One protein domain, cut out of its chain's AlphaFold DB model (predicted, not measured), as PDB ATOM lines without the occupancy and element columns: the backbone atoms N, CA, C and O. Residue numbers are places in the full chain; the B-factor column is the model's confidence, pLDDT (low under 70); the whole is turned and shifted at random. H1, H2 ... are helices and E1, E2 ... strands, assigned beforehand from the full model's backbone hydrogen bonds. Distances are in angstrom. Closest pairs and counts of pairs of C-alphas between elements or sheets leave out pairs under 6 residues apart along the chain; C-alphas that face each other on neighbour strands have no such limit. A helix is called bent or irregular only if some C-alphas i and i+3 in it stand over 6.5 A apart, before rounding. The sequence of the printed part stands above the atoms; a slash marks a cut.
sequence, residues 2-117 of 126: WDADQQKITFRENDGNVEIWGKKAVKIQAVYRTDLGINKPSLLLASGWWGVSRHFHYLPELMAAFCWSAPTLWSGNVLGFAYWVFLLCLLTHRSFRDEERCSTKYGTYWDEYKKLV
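Overview. This is residues 2 to 117 of the 126 residues of the protein "Hypothetical protein" of Hemiselmis andersenii (UniProt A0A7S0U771). A small head built on a two-stranded hairpin, E1 and E2, makes one end of the domain, and a long helical hairpin of H3 and H4 runs from it to the other end. In the head H1 packs beside E2, H5 packs beside E1, and the last turns of H4 reach E1. The printed part has 116 residues with five named helices and two strands, in the order H1, E1, E2, H2, H3, H4, H5; the sheet, E1 - E2, is antiparallel and the class is mostly helix. The whole is loose and elongated, with a radius of gyration of the C-alphas of 17.7 A and spans of 55 by 36 by 23 A.

Arrangement. E1, residues 27 to 33, and E2, residues 39 to 45, form an antiparallel hairpin at 151 degrees; N 30 and O 42 are within hydrogen-bond range at 2.8 A, as are N 42 and O 30 at 2.8 A. The closest C-alphas of E2 and H1, residues 2 to 13, are those of Leu 43 and Arg 12, 7.1 A apart. H1, with residues 4 to 7 alone, only just touches H2, residues 49 to 52, with 3 pairs of C-alphas within 8 A; the closest are those of Ala 4 and Trp 49, 5.7 A. H5, residues 108 to 116, comes closest to E1 at the C-alphas of Tyr 109 and Ala 30, 5.7 A. H4, residues 78 to 106, comes closest to E1 at the C-alphas of Tyr 106 and Tyr 32, 5.6 A. H4 and H5 touch only at the corner, and only just, with 3 pairs of C-alphas within 8 A; the closest are those of Ser 103 and Trp 110, 5.6 A. H3, residues 58 to 74, forms a helical hairpin with H4: they touch through residues 78 to 91 of H4 alone, run opposite ways at a shallow tilt of 14 degrees, and are closest at the C-alphas of Ser 69 and Phe 81, 5.3 A. H3 is apart from E1, E2 and H5. Every O i to N i+4 pair is within hydrogen-bond range in H1 and H5, against 9 of 13 in H3 and 23 of 25 in H4; H2 is too short for such a pair, but its one O i to N i+3 pair is within range.

Along the chain. E1 is 19.1 A long and E2 19.3 A. H1 begins at C-alpha 2, (-14.918, 22.065, -48.400), and is 16.4 A long. H3, 24.7 A, is irregular, with C-alphas 68 and 71 7.1 A apart and a kink of 37 degrees near residue 68. H4, 41.9 A, begins at C-alpha 78, (-7.261, 36.996, -73.364); it is neither bent nor irregular, but only just: C-alphas 80 and 83 are 6.3 A apart. H2 is 5.2 A long, and H5, 12.9 A, ends at C-alpha 116, (5.973, 22.554, -39.475).

Size, cuts and confidence. The two C-alphas farthest apart, those of Gly 37 and Ser 75, are 57.4 A apart. The link from H1 to E1 is long, with 13 residues. In it residues 19 to 20 pair antiparallel with residues 23 to 24. The printed part has no cut, and no printed residue is under 70 in pLDDT.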
ATOM      1  N   TRP A   2     -14.079  22.492 -49.531       87.44
ATOM      2  CA  TRP A   2     -14.918  22.065 -48.400       87.44
ATOM      3  C   TRP A   2     -14.213  21.159 -47.377       87.44
ATOM      4  O   TRP A   2     -14.257  21.443 -46.189       87.44
ATOM      5  N   ASP A   3     -13.499  20.124 -47.831       90.00
ATOM      6  CA  ASP A   3     -12.847  19.166 -46.925       90.00
ATOM      7  C   ASP A   3     -11.758  19.802 -46.035       90.00
ATOM      8  O   ASP A   3     -11.630  19.470 -44.859       90.00
ATOM      9  N   ALA A   4     -11.016  20.788 -46.555       89.81
ATOM     10  CA  ALA A   4     -10.028  21.524 -45.764       89.81
ATOM     11  C   ALA A   4     -10.701  22.353 -44.660       89.81
ATOM     12  O   ALA A   4     -10.221  22.380 -43.525       89.81
ATOM     13  N   ASP A   5     -11.831  22.991 -44.966       91.00
ATOM     14  CA  ASP A   5     -12.595  23.745 -43.972       91.00
ATOM     15  C   ASP A   5     -13.234  22.827 -42.928       91.00
ATOM     16  O   ASP A   5     -13.105  23.093 -41.731       91.00
ATOM     17  N   GLN A   6     -13.840  21.716 -43.351       92.00
ATOM     18  CA  GLN A   6     -14.408  20.723 -42.437       92.00
ATOM     19  C   GLN A   6     -13.356  20.179 -41.479       92.00
ATOM     20  O   GLN A   6     -13.560  20.189 -40.270       92.00
ATOM     21  N   GLN A   7     -12.179  19.816 -41.990       92.50
ATOM     22  CA  GLN A   7     -11.081  19.324 -41.167       92.50
ATOM     23  C   GLN A   7     -10.690  20.309 -40.055       92.50
ATOM     24  O   GLN A   7     -10.429  19.901 -38.924       92.50
ATOM     25  N   LYS A   8     -10.690  21.616 -40.343       90.81
ATOM     26  CA  LYS A   8     -10.411  22.660 -39.346       90.81
ATOM     27  C   LYS A   8     -11.536  22.819 -38.327       90.81
ATOM     28  O   LYS A   8     -11.243  23.074 -37.158       90.81
ATOM     29  N   ILE A   9     -12.791  22.713 -38.760       92.31
ATOM     30  CA  ILE A   9     -13.967  22.793 -37.883       92.31
ATOM     31  C   ILE A   9     -13.964  21.604 -36.924       92.31
ATOM     32  O   ILE A   9     -13.854  21.808 -35.717       92.31
ATOM     33  N   THR A  10     -13.931  20.381 -37.455       92.12
ATOM     34  CA  THR A  10     -13.907  19.145 -36.664       92.12
ATOM     35  C   THR A  10     -12.726  19.119 -35.697       92.12
ATOM     36  O   THR A  10     -12.878  18.725 -34.542       92.12
ATOM     37  N   PHE A  11     -11.551  19.590 -36.125       93.81
ATOM     38  CA  PHE A  11     -10.385  19.720 -35.251       93.81
ATOM     39  C   PHE A  11     -10.637  20.640 -34.050       93.81
ATOM     40  O   PHE A  11     -10.217  20.322 -32.940       93.81
ATOM     41  N   ARG A  12     -11.314  21.774 -34.251       90.62
ATOM     42  CA  ARG A  12     -11.607  22.735 -33.177       90.62
ATOM     43  C   ARG A  12     -12.725  22.264 -32.255       90.62
ATOM     44  O   ARG A  12     -12.634  22.501 -31.057       90.62
ATOM     45  N   GLU A  13     -13.741  21.602 -32.796       92.56
ATOM     46  CA  GLU A  13     -14.860  21.055 -32.017       92.56
ATOM     47  C   GLU A  13     -14.412  19.946 -31.062       92.56
ATOM     48  O   GLU A  13     -14.922  19.835 -29.954       92.56
ATOM     49  N   ASN A  14     -13.411  19.165 -31.467       92.50
ATOM     50  CA  ASN A  14     -12.875  18.050 -30.688       92.50
ATOM     51  C   ASN A  14     -11.598  18.418 -29.902       92.50
ATOM     52  O   ASN A  14     -10.807  17.536 -29.567       92.50
ATOM     53  N   ASP A  15     -11.341  19.710 -29.661       90.06
ATOM     54  CA  ASP A  15     -10.176  20.225 -28.909       90.06
ATOM     55  C   ASP A  15      -8.811  19.670 -29.398       90.06
ATOM     56  O   ASP A  15      -7.838  19.436 -28.668       90.06
ATOM     57  N   GLY A  16      -8.740  19.409 -30.704       86.75
ATOM     58  CA  GLY A  16      -7.597  18.832 -31.396       86.75
ATOM     59  C   GLY A  16      -7.334  17.350 -31.130       86.75
ATOM     60  O   GLY A  16      -6.262  16.868 -31.488       86.75
ATOM     61  N   ASN A  17      -8.259  16.619 -30.504       89.94
ATOM     62  CA  ASN A  17      -8.170  15.170 -30.318       89.94
ATOM     63  C   ASN A  17      -8.874  14.418 -31.459       89.94
ATOM     64  O   ASN A  17      -9.882  13.748 -31.253       89.94
ATOM     65  N   VAL A  18      -8.366  14.582 -32.682       92.81
ATOM     66  CA  VAL A  18      -8.939  13.958 -33.885       92.81
ATOM     67  C   VAL A  18      -7.844  13.252 -34.667       92.81
ATOM     68  O   VAL A  18      -6.681  13.663 -34.639       92.81
ATOM     69  N   GLU A  19      -8.220  12.200 -35.382       92.94
ATOM     70  CA  GLU A  19      -7.341  11.572 -36.359       92.94
ATOM     71  C   GLU A  19      -7.571  12.185 -37.738       92.94
ATOM     72  O   GLU A  19      -8.695  12.269 -38.230       92.94
ATOM     73  N   ILE A  20      -6.486  12.630 -38.361       91.31
ATOM     74  CA  ILE A  20      -6.474  13.198 -39.701       91.31
ATOM     75  C   ILE A  20      -5.630  12.284 -40.579       91.31
ATOM     76  O   ILE A  20      -4.452  12.058 -40.304       91.31
ATOM     77  N   TRP A  21      -6.249  11.747 -41.631       91.12
ATOM     78  CA  TRP A  21      -5.615  10.805 -42.565       91.12
ATOM     79  C   TRP A  21      -4.957   9.604 -41.856       91.12
ATOM     80  O   TRP A  21      -3.842   9.201 -42.184       91.12
ATOM     81  N   GLY A  22      -5.642   9.048 -40.850       89.31
ATOM     82  CA  GLY A  22      -5.198   7.860 -40.108       89.31
ATOM     83  C   GLY A  22      -4.054   8.099 -39.116       89.31
ATOM     84  O   GLY A  22      -3.468   7.142 -38.617       89.31
ATOM     85  N   LYS A  23      -3.700   9.360 -38.832       90.81
ATOM     86  CA  LYS A  23      -2.709   9.734 -37.813       90.81
ATOM     87  C   LYS A  23      -3.305  10.748 -36.844       90.81
ATOM     88  O   LYS A  23      -4.162  11.542 -37.224       90.81
ATOM     89  N   LYS A  24      -2.825  10.768 -35.598       92.81
ATOM     90  CA  LYS A  24      -3.221  11.798 -34.625       92.81
ATOM     91  C   LYS A  24      -2.873  13.192 -35.149       92.81
ATOM     92  O   LYS A  24      -1.761  13.406 -35.637       92.81
ATOM     93  N   ALA A  25      -3.818  14.123 -35.036       93.06
ATOM     94  CA  ALA A  25      -3.629  15.489 -35.494       93.06
ATOM     95  C   ALA A  25      -2.461  16.167 -34.763       93.06
ATOM     96  O   ALA A  25      -2.381  16.166 -33.533       93.06
ATOM     97  N   VAL A  26      -1.569  16.789 -35.533       92.50
ATOM     98  CA  VAL A  26      -0.502  17.630 -34.984       92.50
ATOM     99  C   VAL A  26      -1.107  18.983 -34.637       92.50
ATOM    100  O   VAL A  26      -1.648  19.669 -35.512       92.50
ATOM    101  N   LYS A  27      -1.030  19.358 -33.358       92.44
ATOM    102  CA  LYS A  27      -1.583  20.606 -32.830       92.44
ATOM    103  C   LYS A  27      -0.531  21.438 -32.114       92.44
ATOM    104  O   LYS A  27       0.299  20.892 -31.395       92.44
ATOM    105  N   ILE A  28      -0.624  22.754 -32.268       93.06
ATOM    106  CA  ILE A  28       0.107  23.726 -31.449       93.06
ATOM    107  C   ILE A  28      -0.922  24.471 -30.607       93.06
ATOM    108  O   ILE A  28      -1.884  25.035 -31.139       93.06
ATOM    109  N   GLN A  29      -0.735  24.452 -29.290       92.25
ATOM    110  CA  GLN A  29      -1.581  25.182 -28.357       92.25
ATOM    111  C   GLN A  29      -0.998  26.579 -28.165       92.25
ATOM    112  O   GLN A  29      -0.034  26.772 -27.432       92.25
ATOM    113  N   ALA A  30      -1.570  27.548 -28.868       91.31
ATOM    114  CA  ALA A  30      -1.170  28.940 -28.790       91.31
ATOM    115  C   ALA A  30      -2.023  29.673 -27.754       91.31
ATOM    116  O   ALA A  30      -3.217  29.415 -27.609       91.31
ATOM    117  N   VAL A  31      -1.436  30.653 -27.078       90.81
ATOM    118  CA  VAL A  31      -2.183  31.622 -26.272       90.81
ATOM    119  C   VAL A  31      -2.000  32.977 -26.923       90.81
ATOM    120  O   VAL A  31      -0.872  33.387 -27.182       90.81
ATOM    121  N   TYR A  32      -3.104  33.662 -27.206       87.56
ATOM    122  CA  TYR A  32      -3.059  35.009 -27.759       87.56
ATOM    123  C   TYR A  32      -3.771  35.991 -26.837       87.56
ATOM    124  O   TYR A  32      -4.752  35.653 -26.164       87.56
ATOM    125  N   ARG A  33      -3.280  37.228 -26.828       87.19
ATOM    126  CA  ARG A  33      -3.887  38.329 -26.087       87.19
ATOM    127  C   ARG A  33      -4.920  39.012 -26.978       87.19
ATOM    128  O   ARG A  33      -4.622  39.388 -28.105       87.19
ATOM    129  N   THR A  34      -6.148  39.121 -26.488       86.25
ATOM    130  CA  THR A  34      -7.210  39.890 -27.157       86.25
ATOM    131  C   THR A  34      -7.005  41.382 -26.879       86.25
ATOM    132  O   THR A  34      -6.386  41.725 -25.875       86.25
ATOM    133  N   ASP A  35      -7.579  42.270 -27.694       83.94
ATOM    134  CA  ASP A  35      -7.505  43.734 -27.511       83.94
ATOM    135  C   ASP A  35      -7.997  44.195 -26.123       83.94
ATOM    136  O   ASP A  35      -7.529  45.185 -25.573       83.94
ATOM    137  N   LEU A  36      -8.881  43.408 -25.503       85.75
ATOM    138  CA  LEU A  36      -9.380  43.583 -24.133       85.75
ATOM    139  C   LEU A  36      -8.378  43.166 -23.036       85.75
ATOM    140  O   LEU A  36      -8.718  43.132 -21.858       85.75
ATOM    141  N   GLY A  37      -7.163  42.762 -23.406       84.06
ATOM    142  CA  GLY A  37      -6.128  42.288 -22.490       84.06
ATOM    143  C   GLY A  37      -6.291  40.843 -22.005       84.06
ATOM    144  O   GLY A  37      -5.444  40.371 -21.252       84.06
ATOM    145  N   ILE A  38      -7.330  40.129 -22.447       88.75
ATOM    146  CA  ILE A  38      -7.632  38.759 -22.016       88.75
ATOM    147  C   ILE A  38      -6.815  37.752 -22.831       88.75
ATOM    148  O   ILE A  38      -6.864  37.758 -24.066       88.75
ATOM    149  N   ASN A  39      -6.122  36.849 -22.136       88.38
ATOM    150  CA  ASN A  39      -5.433  35.715 -22.741       88.38
ATOM    151  C   ASN A  39      -6.441  34.615 -23.082       88.38
ATOM    152  O   ASN A  39      -7.147  34.124 -22.201       88.38
ATOM    153  N   LYS A  40      -6.510  34.225 -24.357       88.38
ATOM    154  CA  LYS A  40      -7.364  33.129 -24.824       88.38
ATOM    155  C   LYS A  40      -6.513  32.015 -25.434       88.38
ATOM    156  O   LYS A  40      -5.639  32.313 -26.256       88.38
ATOM    157  N   PRO A  41      -6.760  30.743 -25.070       90.44
ATOM    158  CA  PRO A  41      -6.142  29.619 -25.753       90.44
ATOM    159  C   PRO A  41      -6.730  29.474 -27.164       90.44
ATOM    160  O   PRO A  41      -7.907  29.742 -27.404       90.44
ATOM    161  N   SER A  42      -5.899  29.056 -28.109       91.62
ATOM    162  CA  SER A  42      -6.265  28.767 -29.490       91.62
ATOM    163  C   SER A  42      -5.445  27.591 -29.993       91.62
ATOM    164  O   SER A  42      -4.248  27.497 -29.741       91.62
ATOM    165  N   LEU A  43      -6.073  26.723 -30.777       92.50
ATOM    166  CA  LEU A  43      -5.407  25.584 -31.392       92.50
ATOM    167  C   LEU A  43      -5.050  25.896 -32.848       92.50
ATOM    168  O   LEU A  43      -5.899  26.350 -33.626       92.50
ATOM    169  N   LEU A  44      -3.796  25.637 -33.214       92.62
ATOM    170  CA  LEU A  44      -3.309  25.661 -34.592       92.62
ATOM    171  C   LEU A  44      -3.159  24.221 -35.088       92.62
ATOM    172  O   LEU A  44      -2.558  23.386 -34.411       92.62
ATOM    173  N   LEU A  45      -3.725  23.941 -36.260       94.00
ATOM    174  CA  LEU A  45      -3.741  22.621 -36.885       94.00
ATOM    175  C   LEU A  45      -2.609  22.519 -37.908       94.00
ATOM    176  O   LEU A  45      -2.672  23.203 -38.919       94.00
ATOM    177  N   ALA A  46      -1.632  21.640 -37.683       93.50
ATOM    178  CA  ALA A  46      -0.479  21.429 -38.569       93.50
ATOM    179  C   ALA A  46      -0.500  20.048 -39.256       93.50
ATOM    180  O   ALA A  46       0.542  19.451 -39.514       93.50
ATOM    181  N   SER A  47      -1.688  19.493 -39.512       92.50
ATOM    182  CA  SER A  47      -1.857  18.182 -40.158       92.50
ATOM    183  C   SER A  47      -2.983  18.199 -41.194       92.50
ATOM    184  O   SER A  47      -3.765  19.150 -41.253       92.50
ATOM    185  N   GLY A  48      -3.030  17.173 -42.050       93.19
ATOM    186  CA  GLY A  48      -3.942  17.122 -43.193       93.19
ATOM    187  C   GLY A  48      -3.649  18.217 -44.211       93.19
ATOM    188  O   GLY A  48      -2.490  18.540 -44.463       93.19
ATOM    189  N   TRP A  49      -4.696  18.837 -44.752       92.44
ATOM    190  CA  TRP A  49      -4.574  19.923 -45.727       92.44
ATOM    191  C   TRP A  49      -3.814  21.127 -45.167       92.44
ATOM    192  O   TRP A  49      -2.979  21.704 -45.859       92.44
ATOM    193  N   TRP A  50      -4.042  21.448 -43.892       91.88
ATOM    194  CA  TRP A  50      -3.359  22.540 -43.193       91.88
ATOM    195  C   TRP A  50      -1.906  22.210 -42.841       91.88
ATOM    196  O   TRP A  50      -1.134  23.121 -42.576       91.88
ATOM    197  N   GLY A  51      -1.526  20.928 -42.872       90.88
ATOM    198  CA  GLY A  51      -0.133  20.482 -42.789       90.88
ATOM    199  C   GLY A  51       0.611  20.539 -44.128       90.88
ATOM    200  O   GLY A  51       1.831  20.661 -44.143       90.88
ATOM    201  N   VAL A  52      -0.110  20.468 -45.254       90.19
ATOM    202  CA  VAL A  52       0.473  20.558 -46.605       90.19
ATOM    203  C   VAL A  52       0.781  22.008 -46.971       90.19
ATOM    204  O   VAL A  52       1.881  22.309 -47.432       90.19
ATOM    205  N   SER A  53      -0.177  22.914 -46.766       90.75
ATOM    206  CA  SER A  53       0.050  24.353 -46.907       90.75
ATOM    207  C   SER A  53      -0.882  25.163 -46.010       90.75
ATOM    208  O   SER A  53      -2.000  24.754 -45.686       90.75
ATOM    209  N   ARG A  54      -0.427  26.353 -45.602       90.81
ATOM    210  CA  ARG A  54      -1.153  27.213 -44.648       90.81
ATOM    211  C   ARG A  54      -2.489  27.725 -45.198       90.81
ATOM    212  O   ARG A  54      -3.412  27.978 -44.430       90.81
ATOM    213  N   HIS A  55      -2.608  27.830 -46.519       88.88
ATOM    214  CA  HIS A  55      -3.804  28.253 -47.240       88.88
ATOM    215  C   HIS A  55      -4.154  27.291 -48.384       88.88
ATOM    216  O   HIS A  55      -4.446  27.718 -49.502       88.88
ATOM    217  N   PHE A  56      -4.162  25.982 -48.109       88.81
ATOM    218  CA  PHE A  56      -4.465  24.966 -49.125       88.81
ATOM    219  C   PHE A  56      -5.802  25.192 -49.847       88.81
ATOM    220  O   PHE A  56      -5.932  24.889 -51.026       88.81
ATOM    221  N   HIS A  57      -6.796  25.775 -49.180       87.50
ATOM    222  CA  HIS A  57      -8.106  26.066 -49.768       87.50
ATOM    223  C   HIS A  57      -8.056  27.016 -50.983       87.50
ATOM    224  O   HIS A  57      -8.916  26.903 -51.855       87.50
ATOM    225  N   TYR A  58      -7.029  27.868 -51.103       89.44
ATOM    226  CA  TYR A  58      -6.845  28.746 -52.267       89.44
ATOM    227  C   TYR A  58      -6.423  27.982 -53.530       89.44
ATOM    228  O   TYR A  58      -6.724  28.422 -54.638       89.44
ATOM    229  N   LEU A  59      -5.762  26.826 -53.398       89.06
ATOM    230  CA  LEU A  59      -5.304  26.039 -54.548       89.06
ATOM    231  C   LEU A  59      -6.466  25.496 -55.394       89.06
ATOM    232  O   LEU A  59      -6.498  25.794 -56.586       89.06
ATOM    233  N   PRO A  60      -7.444  24.754 -54.831       90.25
ATOM    234  CA  PRO A  60      -8.608  24.309 -55.592       90.25
ATOM    235  C   PRO A  60      -9.404  25.460 -56.210       90.25
ATOM    236  O   PRO A  60      -9.961  25.292 -57.288       90.25
ATOM    237  N   GLU A  61      -9.458  26.617 -55.547       90.44
ATOM    238  CA  GLU A  61     -10.139  27.808 -56.065       90.44
ATOM    239  C   GLU A  61      -9.426  28.361 -57.308       90.44
ATOM    240  O   GLU A  61     -10.058  28.556 -58.347       90.44
ATOM    241  N   LEU A  62      -8.098  28.506 -57.251       90.88
ATOM    242  CA  LEU A  62      -7.284  28.905 -58.402       90.88
ATOM    243  C   LEU A  62      -7.322  27.873 -59.531       90.88
ATOM    244  O   LEU A  62      -7.372  28.256 -60.698       90.88
ATOM    245  N   MET A  63      -7.323  26.577 -59.212       91.44
ATOM    246  CA  MET A  63      -7.442  25.511 -60.209       91.44
ATOM    247  C   MET A  63      -8.811  25.521 -60.890       91.44
ATOM    248  O   MET A  63      -8.883  25.401 -62.108       91.44
ATOM    249  N   ALA A  64      -9.897  25.706 -60.139       91.50
ATOM    250  CA  ALA A  64     -11.237  25.794 -60.710       91.50
ATOM    251  C   ALA A  64     -11.376  27.024 -61.621       91.50
ATOM    252  O   ALA A  64     -11.856  26.904 -62.749       91.50
ATOM    253  N   ALA A  65     -10.889  28.186 -61.173       91.44
ATOM    254  CA  ALA A  65     -10.861  29.397 -61.987       91.44
ATOM    255  C   ALA A  65     -10.002  29.224 -63.252       91.44
ATOM    256  O   ALA A  65     -10.360  29.736 -64.315       91.44
ATOM    257  N   PHE A  66      -8.899  28.471 -63.162       90.88
ATOM    258  CA  PHE A  66      -8.067  28.140 -64.316       90.88
ATOM    259  C   PHE A  66      -8.838  27.268 -65.301       90.88
ATOM    260  O   PHE A  66      -8.937  27.621 -66.467       90.88
ATOM    261  N   CYS A  67      -9.454  26.175 -64.844       90.88
ATOM    262  CA  CYS A  67     -10.225  25.280 -65.708       90.88
ATOM    263  C   CYS A  67     -11.393  25.994 -66.406       90.88
ATOM    264  O   CYS A  67     -11.688  25.690 -67.558       90.88
ATOM    265  N   TRP A  68     -12.030  26.962 -65.739       88.25
ATOM    266  CA  TRP A  68     -13.116  27.752 -66.327       88.25
ATOM    267  C   TRP A  68     -12.634  28.741 -67.398       88.25
ATOM    268  O   TRP A  68     -13.337  28.995 -68.374       88.25
ATOM    269  N   SER A  69     -11.434  29.303 -67.229       88.12
ATOM    270  CA  SER A  69     -10.878  30.323 -68.131       88.12
ATOM    271  C   SER A  69      -9.911  29.767 -69.182       88.12
ATOM    272  O   SER A  69      -9.684  30.408 -70.204       88.12
ATOM    273  N   ALA A  70      -9.379  28.557 -69.007       87.50
ATOM    274  CA  ALA A  70      -8.447  27.933 -69.943       87.50
ATOM    275  C   ALA A  70      -8.992  27.827 -71.386       87.50
ATOM    276  O   ALA A  70      -8.233  28.112 -72.316       87.50
ATOM    277  N   PRO A  71     -10.285  27.514 -71.630       86.50
ATOM    278  CA  PRO A  71     -10.823  27.485 -72.990       86.50
ATOM    279  C   PRO A  71     -10.802  28.848 -73.698       86.50
ATOM    280  O   PRO A  71     -10.748  28.894 -74.926       86.50
ATOM    281  N   THR A  72     -10.818  29.967 -72.960       85.44
ATOM    282  CA  THR A  72     -10.842  31.310 -73.568       85.44
ATOM    283  C   THR A  72      -9.488  31.715 -74.143       85.44
ATOM    284  O   THR A  72      -9.430  32.482 -75.102       85.44
ATOM    285  N   LEU A  73      -8.391  31.178 -73.598       78.50
ATOM    286  CA  LEU A  73      -7.053  31.332 -74.177       78.50
ATOM    287  C   LEU A  73      -6.978  30.683 -75.561       78.50
ATOM    288  O   LEU A  73      -6.401  31.262 -76.479       78.50
ATOM    289  N   TRP A  74      -7.604  29.515 -75.726       77.69
ATOM    290  CA  TRP A  74      -7.600  28.786 -76.995       77.69
ATOM    291  C   TRP A  74      -8.411  29.493 -78.089       77.69
ATOM    292  O   TRP A  74      -8.080  29.402 -79.267       77.69
ATOM    293  N   SER A  75      -9.452  30.240 -77.713       79.25
ATOM    294  CA  SER A  75     -10.251  31.049 -78.642       79.25
ATOM    295  C   SER A  75      -9.663  32.439 -78.927       79.25
ATOM    296  O   SER A  75     -10.294  33.238 -79.617       79.25
ATOM    297  N   GLY A  76      -8.466  32.744 -78.409       77.81
ATOM    298  CA  GLY A  76      -7.786  34.033 -78.591       77.81
ATOM    299  C   GLY A  76      -8.333  35.168 -77.718       77.81
ATOM    300  O   GLY A  76      -7.884  36.308 -77.837       77.81
ATOM    301  N   ASN A  77      -9.279  34.884 -76.818       78.81
ATOM    302  CA  ASN A  77      -9.884  35.880 -75.941       78.81
ATOM    303  C   ASN A  77      -9.159  35.946 -74.586       78.81
ATOM    304  O   ASN A  77      -9.540  35.312 -73.596       78.81
ATOM    305  N   VAL A  78      -8.109  36.770 -74.547       77.19
ATOM    306  CA  VAL A  78      -7.261  36.996 -73.364       77.19
ATOM    307  C   VAL A  78      -8.042  37.609 -72.191       77.19
ATOM    308  O   VAL A  78      -7.705  37.358 -71.035       77.19
ATOM    309  N   LEU A  79      -9.128  38.351 -72.453       82.12
ATOM    310  CA  LEU A  79      -9.954  38.949 -71.394       82.12
ATOM    311  C   LEU A  79     -10.614  37.890 -70.503       82.12
ATOM    312  O   LEU A  79     -10.767  38.123 -69.306       82.12
ATOM    313  N   GLY A  80     -10.938  36.709 -71.037       80.19
ATOM    314  CA  GLY A  80     -11.474  35.607 -70.230       80.19
ATOM    315  C   GLY A  80     -10.474  35.070 -69.197       80.19
ATOM    316  O   GLY A  80     -10.869  34.637 -68.115       80.19
ATOM    317  N   PHE A  81      -9.171  35.191 -69.473       85.12
ATOM    318  CA  PHE A  81      -8.105  34.794 -68.552       85.12
ATOM    319  C   PHE A  81      -7.786  35.862 -67.495       85.12
ATOM    320  O   PHE A  81      -7.219  35.551 -66.446       85.12
ATOM    321  N   ALA A  82      -8.205  37.116 -67.715       88.12
ATOM    322  CA  ALA A  82      -8.004  38.204 -66.758       88.12
ATOM    323  C   ALA A  82      -8.632  37.896 -65.388       88.12
ATOM    324  O   ALA A  82      -8.078  38.288 -64.363       88.12
ATOM    325  N   TYR A  83      -9.736  37.141 -65.355       88.94
ATOM    326  CA  TYR A  83     -10.363  36.685 -64.113       88.94
ATOM    327  C   TYR A  83      -9.432  35.801 -63.272       88.94
ATOM    328  O   TYR A  83      -9.295  36.019 -62.067       88.94
ATOM    329  N   TRP A  84      -8.756  34.836 -63.900       91.50
ATOM    330  CA  TRP A  84      -7.824  33.956 -63.198       91.50
ATOM    331  C   TRP A  84      -6.610  34.722 -62.668       91.50
ATOM    332  O   TRP A  84      -6.242  34.564 -61.506       91.50
ATOM    333  N   VAL A  85      -6.037  35.614 -63.485       90.19
ATOM    334  CA  VAL A  85      -4.916  36.478 -63.072       90.19
ATOM    335  C   VAL A  85      -5.323  37.385 -61.910       90.19
ATOM    336  O   VAL A  85      -4.588  37.512 -60.930       90.19
ATOM    337  N   PHE A  86      -6.513  37.983 -61.981       92.25
ATOM    338  CA  PHE A  86      -7.060  38.804 -60.907       92.25
ATOM    339  C   PHE A  86      -7.195  38.012 -59.598       92.25
ATOM    340  O   PHE A  86      -6.736  38.480 -58.554       92.25
ATOM    341  N   LEU A  87      -7.763  36.801 -59.648       92.81
ATOM    342  CA  LEU A  87      -7.885  35.933 -58.474       92.81
ATOM    343  C   LEU A  87      -6.527  35.522 -57.903       92.81
ATOM    344  O   LEU A  87      -6.354  35.546 -56.685       92.81
ATOM    345  N   LEU A  88      -5.556  35.196 -58.758       92.19
ATOM    346  CA  LEU A  88      -4.196  34.873 -58.334       92.19
ATOM    347  C   LEU A  88      -3.576  36.027 -57.539       92.19
ATOM    348  O   LEU A  88      -3.086  35.813 -56.427       92.19
ATOM    349  N   CYS A  89      -3.651  37.253 -58.060       92.88
ATOM    350  CA  CYS A  89      -3.160  38.446 -57.371       92.88
ATOM    351  C   CYS A  89      -3.900  38.686 -56.047       92.88
ATOM    352  O   CYS A  89      -3.270  38.920 -55.012       92.88
ATOM    353  N   LEU A  90      -5.232  38.591 -56.059       93.31
ATOM    354  CA  LEU A  90      -6.077  38.830 -54.889       93.31
ATOM    355  C   LEU A  90      -5.797  37.830 -53.763       93.31
ATOM    356  O   LEU A  90      -5.622  38.239 -52.613       93.31
ATOM    357  N   LEU A  91      -5.733  36.534 -54.074       91.81
ATOM    358  CA  LEU A  91      -5.482  35.477 -53.090       91.81
ATOM    359  C   LEU A  91      -4.044  35.513 -52.578       91.81
ATOM    360  O   LEU A  91      -3.813  35.324 -51.382       91.81
ATOM    361  N   THR A  92      -3.089  35.851 -53.444       90.00
ATOM    362  CA  THR A  92      -1.701  36.072 -53.035       90.00
ATOM    363  C   THR A  92      -1.627  37.207 -52.019       90.00
ATOM    364  O   THR A  92      -1.176  36.983 -50.896       90.00
ATOM    365  N   HIS A  93      -2.160  38.390 -52.340       92.25
ATOM    366  CA  HIS A  93      -2.198  39.530 -51.420       92.25
ATOM    367  C   HIS A  93      -2.941  39.202 -50.114       92.25
ATOM    368  O   HIS A  93      -2.477  39.529 -49.019       92.25
ATOM    369  N   ARG A  94      -4.070  38.491 -50.207       93.06
ATOM    370  CA  ARG A  94      -4.825  38.021 -49.039       93.06
ATOM    371  C   ARG A  94      -3.977  37.128 -48.136       93.06
ATOM    372  O   ARG A  94      -4.004  37.330 -46.927       93.06
ATOM    373  N   SER A  95      -3.210  36.200 -48.708       92.38
ATOM    374  CA  SER A  95      -2.336  35.311 -47.939       92.38
ATOM    375  C   SER A  95      -1.264  36.081 -47.163       92.38
ATOM    376  O   SER A  95      -1.050  35.799 -45.991       92.38
ATOM    377  N   PHE A  96      -0.649  37.110 -47.757       90.69
ATOM    378  CA  PHE A  96       0.340  37.945 -47.065       90.69
ATOM    379  C   PHE A  96      -0.269  38.685 -45.871       90.69
ATOM    380  O   PHE A  96       0.300  38.687 -44.781       90.69
ATOM    381  N   ARG A  97      -1.456  39.269 -46.054       93.75
ATOM    382  CA  ARG A  97      -2.152  39.982 -44.980       93.75
ATOM    383  C   ARG A  97      -2.599  39.047 -43.854       93.75
ATOM    384  O   ARG A  97      -2.572  39.431 -42.687       93.75
ATOM    385  N   ASP A  98      -3.042  37.838 -44.188       92.44
ATOM    386  CA  ASP A  98      -3.447  36.852 -43.185       92.44
ATOM    387  C   ASP A  98      -2.237  36.336 -42.389       92.44
ATOM    388  O   ASP A  98      -2.326  36.214 -41.169       92.44
ATOM    389  N   GLU A  99      -1.082  36.145 -43.036       91.12
ATOM    390  CA  GLU A  99       0.187  35.832 -42.363       91.12
ATOM    391  C   GLU A  99       0.610  36.919 -41.376       91.12
ATOM    392  O   GLU A  99       0.955  36.612 -40.238       91.12
ATOM    393  N   GLU A 100       0.558  38.190 -41.774       92.44
ATOM    394  CA  GLU A 100       0.925  39.313 -40.906       92.44
ATOM    395  C   GLU A 100       0.023  39.382 -39.664       92.44
ATOM    396  O   GLU A 100       0.499  39.526 -38.531       92.44
ATOM    397  N   ARG A 101      -1.287  39.177 -39.858       91.75
ATOM    398  CA  ARG A 101      -2.264  39.098 -38.763       91.75
ATOM    399  C   ARG A 101      -1.990  37.914 -37.841       91.75
ATOM    400  O   ARG A 101      -2.026  38.076 -36.624       91.75
ATOM    401  N   CYS A 102      -1.729  36.726 -38.388       91.50
ATOM    402  CA  CYS A 102      -1.449  35.531 -37.592       91.50
ATOM    403  C   CYS A 102      -0.107  35.621 -36.859       91.50
ATOM    404  O   CYS A 102      -0.040  35.235 -35.693       91.50
ATOM    405  N   SER A 103       0.918  36.198 -37.486       92.38
ATOM    406  CA  SER A 103       2.219  36.443 -36.865       92.38
ATOM    407  C   SER A 103       2.104  37.427 -35.706       92.38
ATOM    408  O   SER A 103       2.628  37.167 -34.629       92.38
ATOM    409  N   THR A 104       1.358  38.520 -35.883       91.56
ATOM    410  CA  THR A 104       1.116  39.494 -34.806       91.56
ATOM    411  C   THR A 104       0.285  38.889 -33.673       91.56
ATOM    412  O   THR A 104       0.538  39.147 -32.501       91.56
ATOM    413  N   LYS A 105      -0.702  38.048 -34.010       91.38
ATOM    414  CA  LYS A 105      -1.619  37.451 -33.033       91.38
ATOM    415  C   LYS A 105      -0.986  36.326 -32.212       91.38
ATOM    416  O   LYS A 105      -1.215  36.260 -31.009       91.38
ATOM    417  N   TYR A 106      -0.268  35.409 -32.857       92.06
ATOM    418  CA  TYR A 106       0.245  34.193 -32.220       92.06
ATOM    419  C   TYR A 106       1.756  34.234 -31.959       92.06
ATOM    420  O   TYR A 106       2.255  33.381 -31.230       92.06
ATOM    421  N   GLY A 107       2.490  35.205 -32.513       92.06
ATOM    422  CA  GLY A 107       3.911  35.418 -32.231       92.06
ATOM    423  C   GLY A 107       4.753  34.160 -32.447       92.06
ATOM    424  O   GLY A 107       4.708  33.544 -33.510       92.06
ATOM    425  N   THR A 108       5.472  33.741 -31.405       92.88
ATOM    426  CA  THR A 108       6.367  32.572 -31.430       92.88
ATOM    427  C   THR A 108       5.655  31.269 -31.801       92.88
ATOM    428  O   THR A 108       6.228  30.444 -32.510       92.88
ATOM    429  N   TYR A 109       4.384  31.100 -31.414       93.88
ATOM    430  CA  TYR A 109       3.590  29.929 -31.806       93.88
ATOM    431  C   TYR A 109       3.341  29.891 -33.321       93.88
ATOM    432  O   TYR A 109       3.236  28.814 -33.909       93.88
ATOM    433  N   TRP A 110       3.266  31.057 -33.975       93.94
ATOM    434  CA  TRP A 110       3.185  31.132 -35.434       93.94
ATOM    435  C   TRP A 110       4.510  30.748 -36.093       93.94
ATOM    436  O   TRP A 110       4.514  30.109 -37.140       93.94
ATOM    437  N   ASP A 111       5.642  31.100 -35.486       93.38
ATOM    438  CA  ASP A 111       6.955  30.709 -36.000       93.38
ATOM    439  C   ASP A 111       7.175  29.198 -35.914       93.38
ATOM    440  O   ASP A 111       7.665  28.593 -36.866       93.38
ATOM    441  N   GLU A 112       6.752  28.565 -34.819       93.94
ATOM    442  CA  GLU A 112       6.716  27.102 -34.706       93.94
ATOM    443  C   GLU A 112       5.797  26.478 -35.757       93.94
ATOM    444  O   GLU A 112       6.179  25.520 -36.431       93.94
ATOM    445  N   TYR A 113       4.620  27.068 -35.970       94.19
ATOM    446  CA  TYR A 113       3.691  26.620 -36.999       94.19
ATOM    447  C   TYR A 113       4.298  26.692 -38.407       94.19
ATOM    448  O   TYR A 113       4.222  25.724 -39.163       94.19
ATOM    449  N   LYS A 114       4.972  27.798 -38.749       91.88
ATOM    450  CA  LYS A 114       5.658  27.966 -40.041       91.88
ATOM    451  C   LYS A 114       6.798  26.965 -40.242       91.88
ATOM    452  O   LYS A 114       7.063  26.604 -41.383       91.88
ATOM    453  N   LYS A 115       7.462  26.509 -39.172       92.69
ATOM    454  CA  LYS A 115       8.488  25.451 -39.267       92.69
ATOM    455  C   LYS A 115       7.879  24.102 -39.645       92.69
ATOM    456  O   LYS A 115       8.494  23.366 -40.407       92.69
ATOM    457  N   LEU A 116       6.689  23.787 -39.128       91.62
ATOM    458  CA  LEU A 116       5.973  22.554 -39.475       91.62
ATOM    459  C   LEU A 116       5.348  22.627 -40.870       91.62
ATOM    460  O   LEU A 116       5.358  21.641 -41.600       91.62
ATOM    461  N   VAL A 117       4.817  23.793 -41.237       92.69
ATOM    462  CA  VAL A 117       4.104  24.017 -42.498       92.69
ATOM    463  C   VAL A 117       4.767  25.184 -43.227       92.69
ATOM    464  O   VAL A 117       4.301  26.317 -43.087       92.69
TER     465      VAL A 117